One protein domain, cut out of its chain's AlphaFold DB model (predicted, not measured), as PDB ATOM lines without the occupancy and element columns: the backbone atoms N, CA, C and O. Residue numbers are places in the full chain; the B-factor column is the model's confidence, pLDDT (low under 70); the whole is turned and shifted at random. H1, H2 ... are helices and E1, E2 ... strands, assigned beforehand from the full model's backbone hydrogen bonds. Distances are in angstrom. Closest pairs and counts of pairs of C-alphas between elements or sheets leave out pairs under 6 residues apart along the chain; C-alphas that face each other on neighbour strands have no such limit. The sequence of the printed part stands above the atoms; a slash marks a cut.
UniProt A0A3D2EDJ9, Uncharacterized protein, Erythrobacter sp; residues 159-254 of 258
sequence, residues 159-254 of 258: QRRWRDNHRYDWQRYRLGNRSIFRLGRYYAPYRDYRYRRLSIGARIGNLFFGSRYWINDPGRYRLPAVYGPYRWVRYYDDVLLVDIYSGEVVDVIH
ATOM      1  N   GLN A 159      -9.727  19.554  -4.909       79.56
ATOM      2  CA  GLN A 159      -9.609  18.565  -3.836       79.56
ATOM      3  C   GLN A 159      -8.678  19.003  -2.698       79.56
ATOM      4  O   GLN A 159      -8.826  18.520  -1.578       79.56
ATOM      5  N   ARG A 160      -7.687  19.863  -2.971       79.56
ATOM      6  CA  ARG A 160      -6.651  20.213  -1.987       79.56
ATOM      7  C   ARG A 160      -7.177  21.257  -1.014       79.56
ATOM      8  O   ARG A 160      -7.177  21.033   0.192       79.56
ATOM      9  N   ARG A 161      -7.760  22.338  -1.539       83.62
ATOM     10  CA  ARG A 161      -8.215  23.469  -0.714       83.62
ATOM     11  C   ARG A 161      -9.235  23.098   0.354       83.62
ATOM     12  O   ARG A 161      -9.232  23.691   1.430       83.62
ATOM     13  N   TRP A 162     -10.148  22.172   0.063       87.19
ATOM     14  CA  TRP A 162     -11.190  21.829   1.032       87.19
ATOM     15  C   TRP A 162     -10.668  20.898   2.133       87.19
ATOM     16  O   TRP A 162     -11.124  21.010   3.269       87.19
ATOM     17  N   ARG A 163      -9.695  20.028   1.828       86.19
ATOM     18  CA  ARG A 163      -9.088  19.112   2.805       86.19
ATOM     19  C   ARG A 163      -8.219  19.842   3.827       86.19
ATOM     20  O   ARG A 163      -8.170  19.413   4.974       86.19
ATOM     21  N   ASP A 164      -7.622  20.963   3.433       87.06
ATOM     22  CA  ASP A 164      -6.803  21.806   4.315       87.06
ATOM     23  C   ASP A 164      -7.652  22.710   5.239       87.06
ATOM     24  O   ASP A 164      -7.158  23.309   6.200       87.06
ATOM     25  N   ASN A 165      -8.958  22.822   4.979       88.81
ATOM     26  CA  ASN A 165      -9.849  23.671   5.757       88.81
ATOM     27  C   ASN A 165     -10.413  22.921   6.973       88.81
ATOM     28  O   ASN A 165     -11.190  21.976   6.847       88.81
ATOM     29  N   HIS A 166     -10.115  23.433   8.169       87.62
ATOM     30  CA  HIS A 166     -10.511  22.841   9.450       87.62
ATOM     31  C   HIS A 166     -12.035  22.706   9.616       87.62
ATOM     32  O   HIS A 166     -12.516  21.852  10.358       87.62
ATOM     33  N   ARG A 167     -12.828  23.509   8.893       88.81
ATOM     34  CA  ARG A 167     -14.294  23.389   8.856       88.81
ATOM     35  C   ARG A 167     -14.759  22.014   8.361       88.81
ATOM     36  O   ARG A 167     -15.844  21.572   8.754       88.81
ATOM     37  N   TYR A 168     -13.962  21.374   7.506       92.69
ATOM     38  CA  TYR A 168     -14.248  20.097   6.857       92.69
ATOM     39  C   TYR A 168     -13.435  18.932   7.446       92.69
ATOM     40  O   TYR A 168     -13.313  17.881   6.816       92.69
ATOM     41  N   ASP A 169     -12.908  19.094   8.670       92.00
ATOM     42  CA  ASP A 169     -12.230  18.028   9.417       92.00
ATOM     43  C   ASP A 169     -13.228  16.933   9.835       92.00
ATOM     44  O   ASP A 169     -13.773  16.880  10.944       92.00
ATOM     45  N   TRP A 170     -13.500  16.049   8.882       93.12
ATOM     46  CA  TRP A 170     -14.365  14.897   9.054       93.12
ATOM     47  C   TRP A 170     -13.718  13.829   9.936       93.12
ATOM     48  O   TRP A 170     -14.445  13.108  10.617       93.12
ATOM     49  N   GLN A 171     -12.383  13.722   9.965       91.94
ATOM     50  CA  GLN A 171     -11.671  12.681  10.713       91.94
ATOM     51  C   GLN A 171     -11.889  12.861  12.211       91.94
ATOM     52  O   GLN A 171     -12.365  11.944  12.889       91.94
ATOM     53  N   ARG A 172     -11.630  14.067  12.724       93.31
ATOM     54  CA  ARG A 172     -11.857  14.388  14.136       93.31
ATOM     55  C   ARG A 172     -13.339  14.333  14.488       93.31
ATOM     56  O   ARG A 172     -13.710  13.780  15.526       93.31
ATOM     57  N   TYR A 173     -14.202  14.852  13.613       93.94
ATOM     58  CA  TYR A 173     -15.647  14.838  13.837       93.94
ATOM     59  C   TYR A 173     -16.214  13.409  13.901       93.94
ATOM     60  O   TYR A 173     -17.030  13.116  14.778       93.94
ATOM     61  N   ARG A 174     -15.730  12.495  13.047       93.31
ATOM     62  CA  ARG A 174     -16.100  11.069  13.013       93.31
ATOM     63  C   ARG A 174     -15.752  10.331  14.299       93.31
ATOM     64  O   ARG A 174     -16.528   9.472  14.720       93.31
ATOM     65  N   LEU A 175     -14.624  10.659  14.933       92.62
ATOM     66  CA  LEU A 175     -14.227  10.059  16.212       92.62
ATOM     67  C   LEU A 175     -15.211  10.416  17.336       92.62
ATOM     68  O   LEU A 175     -15.601   9.534  18.100       92.62
ATOM     69  N   GLY A 176     -15.667  11.672  17.388       93.44
ATOM     70  CA  GLY A 176     -16.649  12.136  18.376       93.44
ATOM     71  C   GLY A 176     -18.106  11.781  18.051       93.44
ATOM     72  O   GLY A 176     -18.932  11.705  18.952       93.44
ATOM     73  N   ASN A 177     -18.439  11.531  16.779       92.69
ATOM     74  CA  ASN A 177     -19.822  11.367  16.308       92.69
ATOM     75  C   ASN A 177     -20.048  10.021  15.609       92.69
ATOM     76  O   ASN A 177     -20.687   9.944  14.561       92.69
ATOM     77  N   ARG A 178     -19.531   8.931  16.189       91.25
ATOM     78  CA  ARG A 178     -19.511   7.600  15.549       91.25
ATOM     79  C   ARG A 178     -20.888   7.116  15.084       91.25
ATOM     80  O   ARG A 178     -20.968   6.436  14.068       91.25
ATOM     81  N   SER A 179     -21.959   7.465  15.799       91.44
ATOM     82  CA  SER A 179     -23.336   7.073  15.458       91.44
ATOM     83  C   SER A 179     -23.793   7.601  14.096       91.44
ATOM     84  O   SER A 179     -24.512   6.902  13.391       91.44
ATOM     85  N   ILE A 180     -23.346   8.793  13.695       90.81
ATOM     86  CA  ILE A 180     -23.716   9.412  12.414       90.81
ATOM     87  C   ILE A 180     -23.012   8.706  11.247       90.81
ATOM     88  O   ILE A 180     -23.592   8.567  10.176       90.81
ATOM     89  N   PHE A 181     -21.793   8.208  11.464       92.06
ATOM     90  CA  PHE A 181     -20.977   7.545  10.439       92.06
ATOM     91  C   PHE A 181     -21.238   6.037  10.318       92.06
ATOM     92  O   PHE A 181     -20.696   5.395   9.424       92.06
ATOM     93  N   ARG A 182     -22.078   5.468  11.188       89.69
ATOM     94  CA  ARG A 182     -22.551   4.081  11.103       89.69
ATOM     95  C   ARG A 182     -23.806   4.021  10.252       89.69
ATOM     96  O   ARG A 182     -24.921   3.894  10.762       89.69
ATOM     97  N   LEU A 183     -23.637   4.155   8.942       83.88
ATOM     98  CA  LEU A 183     -24.760   3.928   8.045       83.88
ATOM     99  C   LEU A 183     -25.044   2.434   7.981       83.88
ATOM    100  O   LEU A 183     -24.137   1.616   7.877       83.88
ATOM    101  N   GLY A 184     -26.329   2.082   8.006       85.88
ATOM    102  CA  GLY A 184     -26.761   0.694   7.893       85.88
ATOM    103  C   GLY A 184     -26.238   0.002   6.630       85.88
ATOM    104  O   GLY A 184     -25.584   0.602   5.767       85.88
ATOM    105  N   ARG A 185     -26.574  -1.283   6.516       85.50
ATOM    106  CA  ARG A 185     -26.060  -2.182   5.481       85.50
ATOM    107  C   ARG A 185     -26.066  -1.547   4.088       85.50
ATOM    108  O   ARG A 185     -27.094  -1.068   3.609       85.50
ATOM    109  N   TYR A 186     -24.905  -1.570   3.441       88.25
ATOM    110  CA  TYR A 186     -24.782  -1.200   2.040       88.25
ATOM    111  C   TYR A 186     -25.258  -2.356   1.157       88.25
ATOM    112  O   TYR A 186     -24.918  -3.517   1.393       88.25
ATOM    113  N   TYR A 187     -26.029  -2.038   0.124       87.94
ATOM    114  CA  TYR A 187     -26.494  -3.010  -0.857       87.94
ATOM    115  C   TYR A 187     -25.955  -2.597  -2.218       87.94
ATOM    116  O   TYR A 187     -26.259  -1.512  -2.705       87.94
ATOM    117  N   ALA A 188     -25.150  -3.460  -2.836       88.62
ATOM    118  CA  ALA A 188     -24.641  -3.186  -4.168       88.62
ATOM    119  C   ALA A 188     -25.795  -3.185  -5.195       88.62
ATOM    120  O   ALA A 188     -26.703  -4.019  -5.115       88.62
ATOM    121  N   PRO A 189     -25.764  -2.275  -6.184       83.75
ATOM    122  CA  PRO A 189     -26.792  -2.191  -7.213       83.75
ATOM    123  C   PRO A 189     -26.800  -3.410  -8.144       83.75
ATOM    124  O   PRO A 189     -27.857  -3.794  -8.645       83.75
ATOM    125  N   TYR A 190     -25.636  -4.020  -8.367       83.94
ATOM    126  CA  TYR A 190     -25.485  -5.221  -9.182       83.94
ATOM    127  C   TYR A 190     -25.377  -6.461  -8.300       83.94
ATOM    128  O   TYR A 190     -24.736  -6.440  -7.246       83.94
ATOM    129  N   ARG A 191     -25.997  -7.555  -8.755       80.50
ATOM    130  CA  ARG A 191     -25.853  -8.864  -8.115       80.50
ATOM    131  C   ARG A 191     -24.404  -9.326  -8.258       80.50
ATOM    132  O   ARG A 191     -23.782  -9.058  -9.280       80.50
ATOM    133  N   ASP A 192     -23.884  -9.972  -7.219       83.25
ATOM    134  CA  ASP A 192     -22.540 -10.568  -7.202       83.25
ATOM    135  C   ASP A 192     -21.388  -9.549  -7.318       83.25
ATOM    136  O   ASP A 192     -20.215  -9.916  -7.400       83.25
ATOM    137  N   TYR A 193     -21.701  -8.252  -7.250       87.62
ATOM    138  CA  TYR A 193     -20.695  -7.208  -7.196       87.62
ATOM    139  C   TYR A 193     -20.061  -7.148  -5.812       87.62
ATOM    140  O   TYR A 193     -20.747  -7.120  -4.789       87.62
ATOM    141  N   ARG A 194     -18.734  -7.072  -5.792       87.38
ATOM    142  CA  ARG A 194     -17.933  -6.993  -4.573       87.38
ATOM    143  C   ARG A 194     -17.233  -5.647  -4.511       87.38
ATOM    144  O   ARG A 194     -16.975  -5.032  -5.543       87.38
ATOM    145  N   TYR A 195     -16.955  -5.200  -3.291       92.31
ATOM    146  CA  TYR A 195     -16.181  -3.990  -3.061       92.31
ATOM    147  C   TYR A 195     -14.871  -4.044  -3.848       92.31
ATOM    148  O   TYR A 195     -14.148  -5.043  -3.813       92.31
ATOM    149  N   ARG A 196     -14.581  -2.954  -4.552       92.31
ATOM    150  CA  ARG A 196     -13.291  -2.702  -5.173       92.31
ATOM    151  C   ARG A 196     -12.886  -1.294  -4.801       92.31
ATOM    152  O   ARG A 196     -13.644  -0.362  -5.036       92.31
ATOM    153  N   ARG A 197     -11.676  -1.139  -4.280       93.25
ATOM    154  CA  ARG A 197     -11.132   0.182  -3.989       93.25
ATOM    155  C   ARG A 197     -11.031   0.992  -5.283       93.25
ATOM    156  O   ARG A 197     -10.462   0.520  -6.266       93.25
ATOM    157  N   LEU A 198     -11.633   2.177  -5.292       93.56
ATOM    158  CA  LEU A 198     -11.643   3.082  -6.441       93.56
ATOM    159  C   LEU A 198     -10.630   4.205  -6.236       93.56
ATOM    160  O   LEU A 198     -10.334   4.584  -5.109       93.56
ATOM    161  N   SER A 199     -10.129   4.753  -7.336       92.62
ATOM    162  CA  SER A 199      -9.221   5.898  -7.330       92.62
ATOM    163  C   SER A 199      -9.845   7.061  -8.092       92.62
ATOM    164  O   SER A 199     -10.799   6.883  -8.852       92.62
ATOM    165  N   ILE A 200      -9.295   8.255  -7.891       92.25
ATOM    166  CA  ILE A 200      -9.658   9.448  -8.662       92.25
ATOM    167  C   ILE A 200      -9.460   9.159 -10.160       92.25
ATOM    168  O   ILE A 200      -8.498   8.498 -10.547       92.25
ATOM    169  N   GLY A 201     -10.391   9.621 -10.993       90.12
ATOM    170  CA  GLY A 201     -10.450   9.377 -12.435       90.12
ATOM    171  C   GLY A 201     -11.080   8.035 -12.827       90.12
ATOM    172  O   GLY A 201     -11.356   7.804 -14.005       90.12
ATOM    173  N   ALA A 202     -11.347   7.134 -11.874       93.06
ATOM    174  CA  ALA A 202     -12.043   5.888 -12.172       93.06
ATOM    175  C   ALA A 202     -13.487   6.162 -12.608       93.06
ATOM    176  O   ALA A 202     -14.150   7.057 -12.089       93.06
ATOM    177  N   ARG A 203     -14.009   5.339 -13.520       91.25
ATOM    178  CA  ARG A 203     -15.422   5.375 -13.905       91.25
ATOM    179  C   ARG A 203     -16.202   4.273 -13.212       91.25
ATOM    180  O   ARG A 203     -15.765   3.120 -13.161       91.25
ATOM    181  N   ILE A 204     -17.372   4.631 -12.706       90.50
ATOM    182  CA  ILE A 204     -18.309   3.702 -12.078       90.50
ATOM    183  C   ILE A 204     -19.602   3.614 -12.886       90.50
ATOM    184  O   ILE A 204     -19.945   4.509 -13.650       90.50
ATOM    185  N   GLY A 205     -20.318   2.498 -12.754       86.00
ATOM    186  CA  GLY A 205     -21.590   2.313 -13.449       86.00
ATOM    187  C   GLY A 205     -22.682   3.232 -12.893       86.00
ATOM    188  O   GLY A 205     -22.736   3.455 -11.684       86.00
ATOM    189  N   ASN A 206     -23.599   3.677 -13.760       83.00
ATOM    190  CA  ASN A 206     -24.696   4.607 -13.434       83.00
ATOM    191  C   ASN A 206     -25.501   4.237 -12.177       83.00
ATOM    192  O   ASN A 206     -25.955   5.099 -11.434       83.00
ATOM    193  N   LEU A 207     -25.649   2.942 -11.889       85.62
ATOM    194  CA  LEU A 207     -26.404   2.510 -10.716       85.62
ATOM    195  C   LEU A 207     -25.700   2.794  -9.379       85.62
ATOM    196  O   LEU A 207     -26.384   2.850  -8.365       85.62
ATOM    197  N   PHE A 208     -24.373   2.947  -9.353       89.62
ATOM    198  CA  PHE A 208     -23.620   3.212  -8.118       89.62
ATOM    199  C   PHE A 208     -23.717   4.659  -7.654       89.62
ATOM    200  O   PHE A 208     -23.563   4.920  -6.468       89.62
ATOM    201  N   PHE A 209     -23.985   5.584  -8.572       88.88
ATOM    202  CA  PHE A 209     -24.130   7.006  -8.274       88.88
ATOM    203  C   PHE A 209     -25.546   7.516  -8.525       88.88
ATOM    204  O   PHE A 209     -25.751   8.718  -8.651       88.88
ATOM    205  N   GLY A 210     -26.537   6.623  -8.568       87.19
ATOM    206  CA  GLY A 210     -27.938   7.032  -8.574       87.19
ATOM    207  C   GLY A 210     -28.295   7.822  -7.312       87.19
ATOM    208  O   GLY A 210     -27.667   7.655  -6.263       87.19
ATOM    209  N   SER A 211     -29.339   8.644  -7.399       88.00
ATOM    210  CA  SER A 211     -29.807   9.559  -6.346       88.00
ATOM    211  C   SER A 211     -29.999   8.913  -4.976       88.00
ATOM    212  O   SER A 211     -29.853   9.568  -3.948       88.00
ATOM    213  N   ARG A 212     -30.249   7.605  -4.927       87.25
ATOM    214  CA  ARG A 212     -30.327   6.859  -3.669       87.25
ATOM    215  C   ARG A 212     -29.019   6.782  -2.876       87.25
ATOM    216  O   ARG A 212     -29.057   6.662  -1.654       87.25
ATOM    217  N   TYR A 213     -27.886   6.783  -3.562       91.81
ATOM    218  CA  TYR A 213     -26.569   6.719  -2.936       91.81
ATOM    219  C   TYR A 213     -26.014   8.109  -2.638       91.81
ATOM    220  O   TYR A 213     -24.935   8.216  -2.057       91.81
ATOM    221  N   TRP A 214     -26.728   9.169  -3.023       92.69
ATOM    222  CA  TRP A 214     -26.295  10.532  -2.770       92.69
ATOM    223  C   TRP A 214     -26.339  10.842  -1.281       92.69
ATOM    224  O   TRP A 214     -27.303  10.547  -0.570       92.69
ATOM    225  N   ILE A 215     -25.289  11.503  -0.816       91.94
ATOM    226  CA  ILE A 215     -25.260  12.123   0.496       91.94
ATOM    227  C   ILE A 215     -26.000  13.452   0.365       91.94
ATOM    228  O   ILE A 215     -25.443  14.449  -0.087       91.94
ATOM    229  N   ASN A 216     -27.282  13.442   0.735       87.19
ATOM    230  CA  ASN A 216     -28.157  14.613   0.620       87.19
ATOM    231  C   ASN A 216     -27.713  15.783   1.511       87.19
ATOM    232  O   ASN A 216     -27.935  16.935   1.156       87.19
ATOM    233  N   ASP A 217     -27.085  15.484   2.649       89.94
ATOM    234  CA  ASP A 217     -26.555  16.481   3.578       89.94
ATOM    235  C   ASP A 217     -25.047  16.259   3.779       89.94
ATOM    236  O   ASP A 217     -24.641  15.539   4.696       89.94
ATOM    237  N   PRO A 218     -24.199  16.817   2.897       91.00
ATOM    238  CA  PRO A 218     -22.752  16.705   3.038       91.00
ATOM    239  C   PRO A 218     -22.239  17.452   4.279       91.00
ATOM    240  O   PRO A 218     -21.314  16.978   4.944       91.00
ATOM    241  N   GLY A 219     -22.884  18.560   4.659       91.31
ATOM    242  CA  GLY A 219     -22.488  19.378   5.806       91.31
ATOM    243  C   GLY A 219     -22.539  18.610   7.127       91.31
ATOM    244  O   GLY A 219     -21.624  18.738   7.945       91.31
ATOM    245  N   ARG A 220     -23.535  17.729   7.295       92.69
ATOM    246  CA  ARG A 220     -23.641  16.817   8.447       92.69
ATOM    247  C   ARG A 220     -22.410  15.934   8.649       92.69
ATOM    248  O   ARG A 220     -22.105  15.574   9.781       92.69
ATOM    249  N   TYR A 221     -21.697  15.608   7.576       93.19
ATOM    250  CA  TYR A 221     -20.490  14.781   7.616       93.19
ATOM    251  C   TYR A 221     -19.202  15.594   7.482       93.19
ATOM    252  O   TYR A 221     -18.141  15.017   7.256       93.19
ATOM    253  N   ARG A 222     -19.285  16.926   7.619       93.56
ATOM    254  CA  ARG A 222     -18.166  17.849   7.375       93.56
ATOM    255  C   ARG A 222     -17.628  17.765   5.949       93.56
ATOM    256  O   ARG A 222     -16.485  18.122   5.704       93.56
ATOM    257  N   LEU A 223     -18.458  17.348   4.998       93.50
ATOM    258  CA  LEU A 223     -18.133  17.422   3.584       93.50
ATOM    259  C   LEU A 223     -18.565  18.791   3.038       93.50
ATOM    260  O   LEU A 223     -19.620  19.312   3.420       93.50
ATOM    261  N   PRO A 224     -17.772  19.395   2.144       91.75
ATOM    262  CA  PRO A 224     -18.155  20.631   1.482       91.75
ATOM    263  C   PRO A 224     -19.369  20.418   0.572       91.75
ATOM    264  O   PRO A 224     -19.570  19.343  -0.003       91.75
ATOM    265  N   ALA A 225     -20.175  21.471   0.428       88.62
ATOM    266  CA  ALA A 225     -21.239  21.501  -0.563       88.62
ATOM    267  C   ALA A 225     -20.640  21.416  -1.974       88.62
ATOM    268  O   ALA A 225     -19.566  21.952  -2.248       88.62
ATOM    269  N   VAL A 226     -21.353  20.734  -2.860       86.81
ATOM    270  CA  VAL A 226     -20.907  20.440  -4.223       86.81
ATOM    271  C   VAL A 226     -21.747  21.230  -5.214       86.81
ATOM    272  O   VAL A 226     -22.950  21.405  -5.020       86.81
ATOM    273  N   TYR A 227     -21.109  21.731  -6.268       81.81
ATOM    274  CA  TYR A 227     -21.745  22.543  -7.301       81.81
ATOM    275  C   TYR A 227     -21.897  21.764  -8.610       81.81
ATOM    276  O   TYR A 227     -21.233  20.753  -8.845       81.81
ATOM    277  N   GLY A 228     -22.800  22.241  -9.467       81.94
ATOM    278  CA  GLY A 228     -23.012  21.680 -10.795       81.94
ATOM    279  C   GLY A 228     -23.368  20.187 -10.777       81.94
ATOM    280  O   GLY A 228     -24.288  19.794 -10.045       81.94
ATOM    281  N   PRO A 229     -22.686  19.350 -11.581       82.12
ATOM    282  CA  PRO A 229     -22.998  17.928 -11.708       82.12
ATOM    283  C   PRO A 229     -22.424  17.051 -10.592       82.12
ATOM    284  O   PRO A 229     -22.752  15.870 -10.518       82.12
ATOM    285  N   TYR A 230     -21.573  17.589  -9.720       89.00
ATOM    286  CA  TYR A 230     -20.877  16.768  -8.737       89.00
ATOM    287  C   TYR A 230     -21.795  16.370  -7.588       89.00
ATOM    288  O   TYR A 230     -22.510  17.205  -7.034       89.00
ATOM    289  N   ARG A 231     -21.784  15.095  -7.201       92.50
ATOM    290  CA  ARG A 231     -22.522  14.592  -6.036       92.50
ATOM    291  C   ARG A 231     -21.611  13.745  -5.166       92.50
ATOM    292  O   ARG A 231     -20.866  12.916  -5.677       92.50
ATOM    293  N   TRP A 232     -21.693  13.951  -3.853       95.44
ATOM    294  CA  TRP A 232     -21.129  13.011  -2.892       95.44
ATOM    295  C   TRP A 232     -21.995  11.757  -2.872       95.44
ATOM    296  O   TRP A 232     -23.209  11.834  -2.694       95.44
ATOM    297  N   VAL A 233     -21.368  10.608  -3.068       95.00
ATOM    298  CA  VAL A 233     -22.004   9.310  -3.248       95.00
ATOM    299  C   VAL A 233     -21.373   8.328  -2.274       95.00
ATOM    300  O   VAL A 233     -20.150   8.218  -2.195       95.00
ATOM    301  N   ARG A 234     -22.202   7.585  -1.543       95.00
ATOM    302  CA  ARG A 234     -21.739   6.470  -0.717       95.00
ATOM    303  C   ARG A 234     -21.419   5.267  -1.597       95.00
ATOM    304  O   ARG A 234     -22.288   4.780  -2.317       95.00
ATOM    305  N   TYR A 235     -20.219   4.724  -1.437       94.75
ATOM    306  CA  TYR A 235     -19.796   3.470  -2.043       94.75
ATOM    307  C   TYR A 235     -19.239   2.553  -0.955       94.75
ATOM    308  O   TYR A 235     -18.099   2.701  -0.535       94.75
ATOM    309  N   TYR A 236     -20.052   1.602  -0.487       94.06
ATOM    310  CA  TYR A 236     -19.747   0.820   0.719       94.06
ATOM    311  C   TYR A 236     -19.438   1.740   1.909       94.06
ATOM    312  O   TYR A 236     -20.315   2.515   2.314       94.06
ATOM    313  N   ASP A 237     -18.216   1.659   2.427       94.56
ATOM    314  CA  ASP A 237     -17.730   2.457   3.548       94.56
ATOM    315  C   ASP A 237     -16.916   3.672   3.077       94.56
ATOM    316  O   ASP A 237     -16.519   4.511   3.884       94.56
ATOM    317  N   ASP A 238     -16.755   3.822   1.761       95.56
ATOM    318  CA  ASP A 238     -16.091   4.951   1.124       95.56
ATOM    319  C   ASP A 238     -17.107   6.023   0.709       95.56
ATOM    320  O   ASP A 238     -18.294   5.767   0.450       95.56
ATOM    321  N   VAL A 239     -16.609   7.251   0.590       95.44
ATOM    322  CA  VAL A 239     -17.336   8.379   0.012       95.44
ATOM    323  C   VAL A 239     -16.627   8.837  -1.250       95.44
ATOM    324  O   VAL A 239     -15.429   9.112  -1.243       95.44
ATOM    325  N   LEU A 240     -17.385   8.922  -2.339       95.75
ATOM    326  CA  LEU A 240     -16.906   9.326  -3.655       95.75
ATOM    327  C   LEU A 240     -17.542  10.656  -4.035       95.75
ATOM    328  O   LEU A 240     -18.747  10.827  -3.869       95.75
ATOM    329  N   LEU A 241     -16.771  11.572  -4.604       94.75
ATOM    330  CA  LEU A 241     -17.331  12.679  -5.365       94.75
ATOM    331  C   LEU A 241     -17.432  12.238  -6.817       94.75
ATOM    332  O   LEU A 241     -16.419  11.888  -7.417       94.75
ATOM    333  N   VAL A 242     -18.634  12.239  -7.380       93.31
ATOM    334  CA  VAL A 242     -18.882  11.710  -8.723       93.31
ATOM    335  C   VAL A 242     -19.501  12.790  -9.588       93.31
ATOM    336  O   VAL A 242     -20.449  13.457  -9.168       93.31
ATOM    337  N   ASP A 243     -18.989  12.947 -10.803       90.38
ATOM    338  CA  ASP A 243     -19.717  13.637 -11.860       90.38
ATOM    339  C   ASP A 243     -20.838  12.725 -12.365       90.38
ATOM    340  O   ASP A 243     -20.595  11.692 -12.992       90.38
ATOM    341  N   ILE A 244     -22.085  13.099 -12.081       86.62
ATOM    342  CA  ILE A 244     -23.254  12.267 -12.383       86.62
ATOM    343  C   ILE A 244     -23.560  12.142 -13.881       86.62
ATOM    344  O   ILE A 244     -24.415  11.337 -14.247       86.62
ATOM    345  N   TYR A 245     -22.909  12.919 -14.750       83.25
ATOM    346  CA  TYR A 245     -23.077  12.775 -16.198       83.25
ATOM    347  C   TYR A 245     -22.081  11.785 -16.795       83.25
ATOM    348  O   TYR A 245     -22.463  10.939 -17.603       83.25
ATOM    349  N   SER A 246     -20.810  11.874 -16.397       83.44
ATOM    350  CA  SER A 246     -19.736  11.024 -16.925       83.44
ATOM    351  C   SER A 246     -19.534   9.728 -16.130       83.44
ATOM    352  O   SER A 246     -18.975   8.761 -16.655       83.44
ATOM    353  N   GLY A 247     -19.987   9.690 -14.873       88.38
ATOM    354  CA  GLY A 247     -19.702   8.616 -13.922       88.38
ATOM    355  C   GLY A 247     -18.249   8.595 -13.445       88.38
ATOM    356  O   GLY A 247     -17.804   7.580 -12.904       88.38
ATOM    357  N   GLU A 248     -17.498   9.674 -13.677       92.06
ATOM    358  CA  GLU A 248     -16.110   9.821 -13.250       92.06
ATOM    359  C   GLU A 248     -16.030  10.178 -11.763       92.06
ATOM    360  O   GLU A 248     -16.720  11.075 -11.272       92.06
ATOM    361  N   VAL A 249     -15.168   9.466 -11.041       93.88
ATOM    362  CA  VAL A 249     -14.836   9.744  -9.646       93.88
ATOM    363  C   VAL A 249     -13.840  10.896  -9.606       93.88
ATOM    364  O   VAL A 249     -12.683  10.754  -9.985       93.88
ATOM    365  N   VAL A 250     -14.287  12.040  -9.115       92.50
ATOM    366  CA  VAL A 250     -13.510  13.278  -9.038       92.50
ATOM    367  C   VAL A 250     -12.746  13.387  -7.726       92.50
ATOM    368  O   VAL A 250     -11.712  14.034  -7.691       92.50
ATOM    369  N   ASP A 251     -13.220  12.764  -6.650       94.19
ATOM    370  CA  ASP A 251     -12.550  12.723  -5.345       94.19
ATOM    371  C   ASP A 251     -12.956  11.437  -4.610       94.19
ATOM    372  O   ASP A 251     -14.038  10.894  -4.855       94.19
ATOM    373  N   VAL A 252     -12.107  10.937  -3.715       95.00
ATOM    374  CA  VAL A 252     -12.373   9.727  -2.924       95.00
ATOM    375  C   VAL A 252     -11.886   9.885  -1.491       95.00
ATOM    376  O   VAL A 252     -10.805  10.411  -1.218       95.00
ATOM    377  N   ILE A 253     -12.692   9.410  -0.550       94.75
ATOM    378  CA  ILE A 253     -12.327   9.287   0.856       94.75
ATOM    379  C   ILE A 253     -12.593   7.847   1.268       94.75
ATOM    380  O   ILE A 253     -13.743   7.405   1.302       94.75
ATOM    381  N   HIS A 254     -11.514   7.127   1.548       95.31
ATOM    382  CA  HIS A 254     -11.590   5.741   1.982       95.31
ATOM    383  C   HIS A 254     -11.967   5.632   3.451       95.31
ATOM    384  O   HIS A 254     -11.599   6.501   4.247       95.31
TER     385      HIS A 254
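AT A GLANCE: This is residues 159 to 254 of the 258 residues of an uncharacterized protein of Erythrobacter sp (UniProt A0A3D2EDJ9). There is little regular structure: a small antiparallel sheet, E1 - E2 - E3, sits near the middle, an unnamed stretch, residues 182 to 229, winds round it, and three short helices lie toward one end. The 96 printed residues run H1 H2 H3 E1 E2 E3, class mixed, with 33 in named elements. The whole is compact, radius of gyration of the C-alphas 13.2 A, spans 37 by 28 by 21 A.

HOW THE PARTS SIT: Look first at the meander, each strand the antiparallel neighbour of the one before. E1, residues 230 to 235, and E2, residues 238 to 243, form a hairpin; N 233 and O 240 are within hydrogen-bond range, 2.7 A. E2 and E3, residues 249 to 253, form another, with N 241 and O 251 at 2.8 A. H1, residues 159 to 163, is only just not on the sheet, with 4 pairs of C-alphas within 10 A. H2, residues 170 to 176, and H3, residues 178 to 181, are close but not clearly touching; their closest C-alphas, Arg 174 and Phe 181, are 6.5 A apart. Every O i to N i+4 pair is within range in H2, in H1 0 of 1, with 1 of 2 O i to N i+3; H3 is too short.

IN THESE COORDINATES: Find C-alpha 238 at (-16.091, 4.951, 1.124); E2 runs 16.0 A from there. E3 ends at C-alpha 253, (-12.327, 9.287, 0.856).

THE WHOLE: The printed part has no cut; the link H3 to E1 is long, and no printed residue is under 70.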